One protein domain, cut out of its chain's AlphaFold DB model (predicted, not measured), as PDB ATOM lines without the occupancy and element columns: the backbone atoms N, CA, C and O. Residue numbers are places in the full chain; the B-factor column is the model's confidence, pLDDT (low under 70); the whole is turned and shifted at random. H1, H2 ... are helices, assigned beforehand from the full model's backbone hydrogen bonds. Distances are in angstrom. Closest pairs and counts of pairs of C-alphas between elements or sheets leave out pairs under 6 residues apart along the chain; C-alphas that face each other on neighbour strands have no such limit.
ATOM      1  N   TRP A  10       4.580   8.364  36.445       82.88
ATOM      2  CA  TRP A  10       5.863   7.675  36.615       82.88
ATOM      3  C   TRP A  10       7.078   8.526  36.217       82.88
ATOM      4  O   TRP A  10       8.119   8.412  36.853       82.88
ATOM      5  N   GLN A  11       6.972   9.377  35.192       84.00
ATOM      6  CA  GLN A  11       8.061  10.264  34.764       84.00
ATOM      7  C   GLN A  11       8.325  11.335  35.817       84.00
ATOM      8  O   GLN A  11       9.478  11.654  36.081       84.00
ATOM      9  N   THR A  12       7.275  11.855  36.453       86.44
ATOM     10  CA  THR A  12       7.418  12.800  37.563       86.44
ATOM     11  C   THR A  12       8.056  12.132  38.780       86.44
ATOM     12  O   THR A  12       8.975  12.698  39.370       86.44
ATOM     13  N   VAL A  13       7.635  10.909  39.124       83.50
ATOM     14  CA  VAL A  13       8.268  10.124  40.197       83.50
ATOM     15  C   VAL A  13       9.735   9.831  39.872       83.50
ATOM     16  O   VAL A  13      10.591  10.031  40.725       83.50
ATOM     17  N   ALA A  14      10.044   9.430  38.637       85.69
ATOM     18  CA  ALA A  14      11.410   9.148  38.205       85.69
ATOM     19  C   ALA A  14      12.307  10.390  38.288       85.69
ATOM     20  O   ALA A  14      13.380  10.314  38.875       85.69
ATOM     21  N   SER A  15      11.852  11.541  37.783       88.12
ATOM     22  CA  SER A  15      12.602  12.799  37.889       88.12
ATOM     23  C   SER A  15      12.784  13.257  39.339       88.12
ATOM     24  O   SER A  15      13.820  13.823  39.678       88.12
ATOM     25  N   CYS A  16      11.801  13.002  40.209       86.50
ATOM     26  CA  CYS A  16      11.930  13.278  41.638       86.50
ATOM     27  C   CYS A  16      13.013  12.392  42.266       86.50
ATOM     28  O   CYS A  16      13.921  12.914  42.905       86.50
ATOM     29  N   LEU A  17      12.976  11.080  42.019       88.12
ATOM     30  CA  LEU A  17      13.970  10.133  42.533       88.12
ATOM     31  C   LEU A  17      15.378  10.404  41.985       88.12
ATOM     32  O   LEU A  17      16.335  10.329  42.741       88.12
ATOM     33  N   GLU A  18      15.517  10.787  40.715       89.69
ATOM     34  CA  GLU A  18      16.811  11.140  40.105       89.69
ATOM     35  C   GLU A  18      17.485  12.343  40.791       89.69
ATOM     36  O   GLU A  18      18.708  12.452  40.800       89.69
ATOM     37  N   SER A  19      16.695  13.236  41.399       90.31
ATOM     38  CA  SER A  19      17.207  14.394  42.143       90.31
ATOM     39  C   SER A  19      17.673  14.082  43.571       90.31
ATOM     40  O   SER A  19      18.219  14.968  44.229       90.31
ATOM     41  N   GLN A  20      17.441  12.862  44.060       91.06
ATOM     42  CA  GLN A  20      17.765  12.440  45.421       91.06
ATOM     43  C   GLN A  20      18.985  11.517  45.430       91.06
ATOM     44  O   GLN A  20      19.214  10.748  44.495       91.06
ATOM     45  N   ASP A  21      19.769  11.559  46.505       92.75
ATOM     46  CA  ASP A  21      20.814  10.565  46.712       92.75
ATOM     47  C   ASP A  21      20.213   9.207  47.117       92.75
ATOM     48  O   ASP A  21      19.101   9.111  47.643       92.75
ATOM     49  N   TYR A  22      20.972   8.140  46.873       87.44
ATOM     50  CA  TYR A  22      20.533   6.773  47.147       87.44
ATOM     51  C   TYR A  22      20.113   6.559  48.611       87.44
ATOM     52  O   TYR A  22      19.118   5.875  48.860       87.44
ATOM     53  N   VAL A  23      20.819   7.174  49.567       92.44
ATOM     54  CA  VAL A  23      20.521   7.052  51.002       92.44
ATOM     55  C   VAL A  23      19.150   7.653  51.297       92.44
ATOM     56  O   VAL A  23      18.299   6.990  51.891       92.44
ATOM     57  N   SER A  24      18.902   8.871  50.812       93.50
ATOM     58  CA  SER A  24      17.626   9.575  50.972       93.50
ATOM     59  C   SER A  24      16.455   8.817  50.348       93.50
ATOM     60  O   SER A  24      15.374   8.758  50.939       93.50
ATOM     61  N   ILE A  25      16.656   8.180  49.188       92.88
ATOM     62  CA  ILE A  25      15.624   7.346  48.552       92.88
ATOM     63  C   ILE A  25      15.283   6.141  49.432       92.88
ATOM     64  O   ILE A  25      14.108   5.888  49.700       92.88
ATOM     65  N   VAL A  26      16.294   5.397  49.893       91.50
ATOM     66  CA  VAL A  26      16.086   4.194  50.713       91.50
ATOM     67  C   VAL A  26      15.412   4.552  52.037       91.50
ATOM     68  O   VAL A  26      14.388   3.960  52.376       91.50
ATOM     69  N   LYS A  27      15.917   5.567  52.747       94.06
ATOM     70  CA  LYS A  27      15.318   6.036  54.005       94.06
ATOM     71  C   LYS A  27      13.888   6.535  53.814       94.06
ATOM     72  O   LYS A  27      13.014   6.186  54.604       94.06
ATOM     73  N   GLY A  28      13.624   7.283  52.741       93.25
ATOM     74  CA  GLY A  28      12.282   7.760  52.405       93.25
ATOM     75  C   GLY A  28      11.290   6.621  52.152       93.25
ATOM     76  O   GLY A  28      10.156   6.674  52.630       93.25
ATOM     77  N   LEU A  29      11.719   5.557  51.465       92.50
ATOM     78  CA  LEU A  29      10.902   4.355  51.262       92.50
ATOM     79  C   LEU A  29      10.627   3.627  52.582       92.50
ATOM     80  O   LEU A  29       9.479   3.271  52.851       92.50
ATOM     81  N   VAL A  30      11.648   3.436  53.424       94.38
ATOM     82  CA  VAL A  30      11.483   2.813  54.747       94.38
ATOM     83  C   VAL A  30      10.495   3.618  55.589       94.38
ATOM     84  O   VAL A  30       9.535   3.045  56.104       94.38
ATOM     85  N   CYS A  31      10.670   4.938  55.667       95.00
ATOM     86  CA  CYS A  31       9.763   5.840  56.372       95.00
ATOM     87  C   CYS A  31       8.321   5.700  55.858       95.00
ATOM     88  O   CYS A  31       7.406   5.471  56.647       95.00
ATOM     89  N   HIS A  32       8.115   5.726  54.537       92.88
ATOM     90  CA  HIS A  32       6.786   5.611  53.933       92.88
ATOM     91  C   HIS A  32       6.058   4.309  54.304       92.88
ATOM     92  O   HIS A  32       4.871   4.337  54.626       92.88
ATOM     93  N   PHE A  33       6.752   3.168  54.268       93.12
ATOM     94  CA  PHE A  33       6.128   1.868  54.528       93.12
ATOM     95  C   PHE A  33       5.992   1.528  56.016       93.12
ATOM     96  O   PHE A  33       5.125   0.731  56.375       93.12
ATOM     97  N   THR A  34       6.837   2.098  56.876       95.06
ATOM     98  CA  THR A  34       6.911   1.728  58.303       95.06
ATOM     99  C   THR A  34       6.421   2.818  59.254       95.06
ATOM    100  O   THR A  34       6.214   2.531  60.431       95.06
ATOM    101  N   ALA A  35       6.222   4.045  58.760       95.94
ATOM    102  CA  ALA A  35       5.961   5.255  59.545       95.94
ATOM    103  C   ALA A  35       7.051   5.579  60.593       95.94
ATOM    104  O   ALA A  35       6.790   6.281  61.568       95.94
ATOM    105  N   ILE A  36       8.276   5.069  60.406       94.94
ATOM    106  CA  ILE A  36       9.442   5.438  61.215       94.94
ATOM    107  C   ILE A  36       9.960   6.794  60.726       94.94
ATOM    108  O   ILE A  36      10.390   6.913  59.582       94.94
ATOM    109  N   GLU A  37       9.934   7.801  61.597       94.94
ATOM    110  CA  GLU A  37      10.438   9.160  61.322       94.94
ATOM    111  C   GLU A  37      11.742   9.478  62.079       94.94
ATOM    112  O   GLU A  37      12.327  10.542  61.891       94.94
ATOM    113  N   ASP A  38      12.194   8.578  62.957       97.56
ATOM    114  CA  ASP A  38      13.428   8.756  63.721       97.56
ATOM    115  C   ASP A  38      14.650   8.532  62.819       97.56
ATOM    116  O   ASP A  38      14.927   7.407  62.392       97.56
ATOM    117  N   GLU A  39      15.377   9.614  62.539       95.38
ATOM    118  CA  GLU A  39      16.535   9.609  61.642       95.38
ATOM    119  C   GLU A  39      17.650   8.668  62.121       95.38
ATOM    120  O   GLU A  39      18.257   7.991  61.298       95.38
ATOM    121  N   GLU A  40      17.880   8.541  63.435       97.19
ATOM    122  CA  GLU A  40      18.922   7.649  63.970       97.19
ATOM    123  C   GLU A  40      18.555   6.175  63.741       97.19
ATOM    124  O   GLU A  40      19.417   5.324  63.507       97.19
ATOM    125  N   ILE A  41      17.259   5.855  63.800       96.81
ATOM    126  CA  ILE A  41      16.761   4.515  63.471       96.81
ATOM    127  C   ILE A  41      16.873   4.266  61.962       96.81
ATOM    128  O   ILE A  41      17.301   3.184  61.561       96.81
ATOM    129  N   LEU A  42      16.532   5.250  61.126       96.12
ATOM    130  CA  LEU A  42      16.659   5.147  59.669       96.12
ATOM    131  C   LEU A  42      18.121   4.996  59.222       96.12
ATOM    132  O   LEU A  42      18.390   4.208  58.314       96.12
ATOM    133  N   ASP A  43      19.056   5.690  59.873       95.31
ATOM    134  CA  ASP A  43      20.503   5.523  59.681       95.31
ATOM    135  C   ASP A  43      20.937   4.083  59.959       95.31
ATOM    136  O   ASP A  43      21.537   3.446  59.097       95.31
ATOM    137  N   LYS A  44      20.562   3.529  61.118       94.88
ATOM    138  CA  LYS A  44      20.915   2.145  61.484       94.88
ATOM    139  C   LYS A  44      20.339   1.123  60.511       94.88
ATOM    140  O   LYS A  44      21.035   0.191  60.133       94.88
ATOM    141  N   ILE A  45      19.090   1.309  60.081       92.50
ATOM    142  CA  ILE A  45      18.463   0.430  59.084       92.50
ATOM    143  C   ILE A  45      19.223   0.494  57.758       92.50
ATOM    144  O   ILE A  45      19.453  -0.545  57.144       92.50
ATOM    145  N   TYR A  46      19.603   1.691  57.305       91.88
ATOM    146  CA  TYR A  46      20.371   1.852  56.073       91.88
ATOM    147  C   TYR A  46      21.763   1.215  56.182       91.88
ATOM    148  O   TYR A  46      22.176   0.504  55.266       91.88
ATOM    149  N   ASP A  47      22.462   1.428  57.297       92.12
ATOM    150  CA  ASP A  47      23.781   0.848  57.547       92.12
ATOM    151  C   ASP A  47      23.722  -0.683  57.610       92.12
ATOM    152  O   ASP A  47      24.544  -1.353  56.982       92.12
ATOM    153  N   ASP A  48      22.739  -1.249  58.314       90.56
ATOM    154  CA  ASP A  48      22.531  -2.698  58.385       90.56
ATOM    155  C   ASP A  48      22.176  -3.267  57.006       90.56
ATOM    156  O   ASP A  48      22.722  -4.293  56.610       90.56
ATOM    157  N   PHE A  49      21.322  -2.577  56.242       86.25
ATOM    158  CA  PHE A  49      20.970  -2.954  54.874       86.25
ATOM    159  C   PHE A  49      22.211  -2.978  53.970       86.25
ATOM    160  O   PHE A  49      22.473  -3.990  53.330       86.25
ATOM    161  N   MET A  50      23.013  -1.910  53.951       84.50
ATOM    162  CA  MET A  50      24.213  -1.819  53.107       84.50
ATOM    163  C   MET A  50      25.317  -2.806  53.488       84.50
ATOM    164  O   MET A  50      26.074  -3.233  52.615       84.50
ATOM    165  N   ASN A  51      25.422  -3.148  54.772       83.25
ATOM    166  CA  ASN A  51      26.368  -4.147  55.265       83.25
ATOM    167  C   ASN A  51      25.838  -5.582  55.149       83.25
ATOM    168  O   ASN A  51      26.581  -6.524  55.429       83.25
ATOM    169  N   ASP A  52      24.579  -5.772  54.751       75.25
ATOM    170  CA  ASP A  52      24.039  -7.096  54.501       75.25
ATOM    171  C   ASP A  52      24.607  -7.625  53.177       75.25
ATOM    172  O   ASP A  52      24.251  -7.182  52.078       75.25
ATOM    173  N   ASP A  53      25.485  -8.624  53.285       64.50
ATOM    174  CA  ASP A  53      26.043  -9.362  52.152       64.50
ATOM    175  C   ASP A  53      24.939  -9.897  51.212       64.50
ATOM    176  O   ASP A  53      25.207 -10.160  50.035       64.50
ATOM    177  N   THR A  54      23.675 -10.000  51.655       61.53
ATOM    178  CA  THR A  54      22.565 -10.328  50.757       61.53
ATOM    179  C   THR A  54      22.310  -9.284  49.669       61.53
ATOM    180  O   THR A  54      21.923  -9.691  48.571       61.53
ATOM    181  N   ILE A  55      22.604  -7.987  49.851       62.97
ATOM    182  CA  ILE A  55      22.530  -7.006  48.744       62.97
ATOM    183  C   ILE A  55      23.482  -7.398  47.616       62.97
ATOM    184  O   ILE A  55      23.116  -7.328  46.439       62.97
ATOM    185  N   THR A  56      24.681  -7.885  47.946       56.12
ATOM    186  CA  THR A  56      25.613  -8.368  46.918       56.12
ATOM    187  C   THR A  56      25.085  -9.611  46.196       56.12
ATOM    188  O   THR A  56      25.415  -9.822  45.029       56.12
ATOM    189  N   THR A  57      24.174 -10.372  46.814       55.38
ATOM    190  CA  THR A  57      23.418 -11.445  46.139       55.38
ATOM    191  C   THR A  57      22.149 -10.975  45.409       55.38
ATOM    192  O   THR A  57      21.700 -11.672  44.498       55.38
ATOM    193  N   VAL A  58      21.594  -9.794  45.729       54.25
ATOM    194  CA  VAL A  58      20.462  -9.143  45.020       54.25
ATOM    195  C   VAL A  58      20.869  -8.587  43.648       54.25
ATOM    196  O   VAL A  58      20.001  -8.397  42.791       54.25
ATOM    197  N   LEU A  59      22.171  -8.495  43.341       58.09
ATOM    198  CA  LEU A  59      22.693  -8.638  41.964       58.09
ATOM    199  C   LEU A  59      22.450 -10.080  41.445       58.09
ATOM    200  O   LEU A  59      23.354 -10.790  41.000       58.09
ATOM    201  N   ASN A  60      21.186 -10.493  41.545       62.91
ATOM    202  CA  ASN A  60      20.588 -11.784  41.276       62.91
ATOM    203  C   ASN A  60      20.761 -12.143  39.795       62.91
ATOM    204  O   ASN A  60      20.898 -11.273  38.929       62.91
ATOM    205  N   ASN A  61      20.684 -13.438  39.501       71.50
ATOM    206  CA  ASN A  61      20.715 -14.007  38.159       71.50
ATOM    207  C   ASN A  61      19.758 -13.299  37.188       71.50
ATOM    208  O   ASN A  61      20.094 -13.158  36.015       71.50
ATOM    209  N   ASP A  62      18.605 -12.808  37.652       75.62
ATOM    210  CA  ASP A  62      17.650 -12.081  36.805       75.62
ATOM    211  C   ASP A  62      18.202 -10.726  36.338       75.62
ATOM    212  O   ASP A  62      18.174 -10.418  35.145       75.62
ATOM    213  N   LEU A  63      18.785  -9.939  37.250       78.25
ATOM    214  CA  LEU A  63      19.422  -8.670  36.901       78.25
ATOM    215  C   LEU A  63      20.668  -8.907  36.037       78.25
ATOM    216  O   LEU A  63      20.866  -8.207  35.046       78.25
ATOM    217  N   GLN A  64      21.454  -9.945  36.338       77.62
ATOM    218  CA  GLN A  64      22.577 -10.356  35.488       77.62
ATOM    219  C   GLN A  64      22.120 -10.776  34.088       77.62
ATOM    220  O   GLN A  64      22.766 -10.430  33.104       77.62
ATOM    221  N   THR A  65      20.992 -11.478  33.967       84.56
ATOM    222  CA  THR A  65      20.419 -11.881  32.673       84.56
ATOM    223  C   THR A  65      20.016 -10.661  31.853       84.56
ATOM    224  O   THR A  65      20.332 -10.589  30.663       84.56
ATOM    225  N   ILE A  66      19.378  -9.673  32.486       86.94
ATOM    226  CA  ILE A  66      19.025  -8.405  31.840       86.94
ATOM    227  C   ILE A  66      20.293  -7.661  31.405       86.94
ATOM    228  O   ILE A  66      20.394  -7.268  30.246       86.94
ATOM    229  N   ILE A  67      21.290  -7.522  32.283       85.50
ATOM    230  CA  ILE A  67      22.575  -6.883  31.956       85.50
ATOM    231  C   ILE A  67      23.241  -7.583  30.761       85.50
ATOM    232  O   ILE A  67      23.615  -6.927  29.790       85.50
ATOM    233  N   ASN A  68      23.321  -8.915  30.784       86.19
ATOM    234  CA  ASN A  68      23.916  -9.711  29.712       86.19
ATOM    235  C   ASN A  68      23.175  -9.543  28.378       86.19
ATOM    236  O   ASN A  68      23.823  -9.488  27.335       86.19
ATOM    237  N   HIS A  69      21.846  -9.408  28.386       89.75
ATOM    238  CA  HIS A  69      21.073  -9.130  27.172       89.75
ATOM    239  C   HIS A  69      21.499  -7.819  26.492       89.75
ATOM    240  O   HIS A  69      21.584  -7.763  25.266       89.75
ATOM    241  N   TYR A  70      21.790  -6.776  27.272       88.19
ATOM    242  CA  TYR A  70      22.217  -5.481  26.735       88.19
ATOM    243  C   TYR A  70      23.711  -5.420  26.399       88.19
ATOM    244  O   TYR A  70      24.076  -4.728  25.451       88.19
ATOM    245  N   LEU A  71      24.564  -6.131  27.144       87.81
ATOM    246  CA  LEU A  71      26.013  -6.166  26.910       87.81
ATOM    247  C   LEU A  71      26.434  -7.121  25.787       87.81
ATOM    248  O   LEU A  71      27.478  -6.915  25.179       87.81
ATOM    249  N   SER A  72      25.649  -8.159  25.496       78.44
ATOM    250  CA  SER A  72      25.947  -9.136  24.439       78.44
ATOM    251  C   SER A  72      25.586  -8.635  23.028       78.44
ATOM    252  O   SER A  72      25.304  -9.448  22.141       78.44
ATOM    253  N   LYS A  73      25.563  -7.314  22.827       54.03
ATOM    254  CA  LYS A  73      25.147  -6.639  21.596       54.03
ATOM    255  C   LYS A  73      26.318  -5.960  20.896       54.03
ATOM    256  O   LYS A  73      27.149  -5.350  21.600       54.03
TER     257      LYS A  73
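Overview. This is residues 10 to 73 of the 73 residues of an uncharacterized protein of Staphylococcus sp. HMSC078E07 (UniProt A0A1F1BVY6). H2 and H3 pack at a steep angle into a small body, from which residues 51 to 73, with H4 and H5, stick out as a long arm and residues 10 to 15 of H1 stick out separately. Printed are 64 residues with five named helices, H1 to H5 in order, and no named strand: all helix. The whole is loose, radius of gyration of the C-alphas 15.1 A, and spans 46 by 32 by 17 A.

Arrangement. Look first at H1, residues 10 to 18, close but not clearly touching H2, residues 22 to 34; their closest C-alphas, Leu 17 and Ile 25, are 6.8 A apart. H2 touches H3, residues 39 to 51, at residues 42 to 46 alone, closest C-alphas Lys 27 and Leu 42, 5.9 A, at a steep tilt of 65 degrees, opposite ways. H4, residues 53 to 58, is about perpendicular to H3, 76 degrees. H5, residues 61 to 71, is apart from H1, H2, H3 and H4. In H1 to H5 every O i to N i+4 pair is within hydrogen-bond range.

Along the chain. Find C-alpha 10 at (5.863, 7.675, 36.615), where H1 begins. H2 runs 18.3 A, H3 18.1 A, and H5 14.7 A to C-alpha 71 at (26.013, -6.166, 26.910).

Size, cuts and confidence. The printed part has no cut. Confidence is under 70 at residues 53 to 60 and 73.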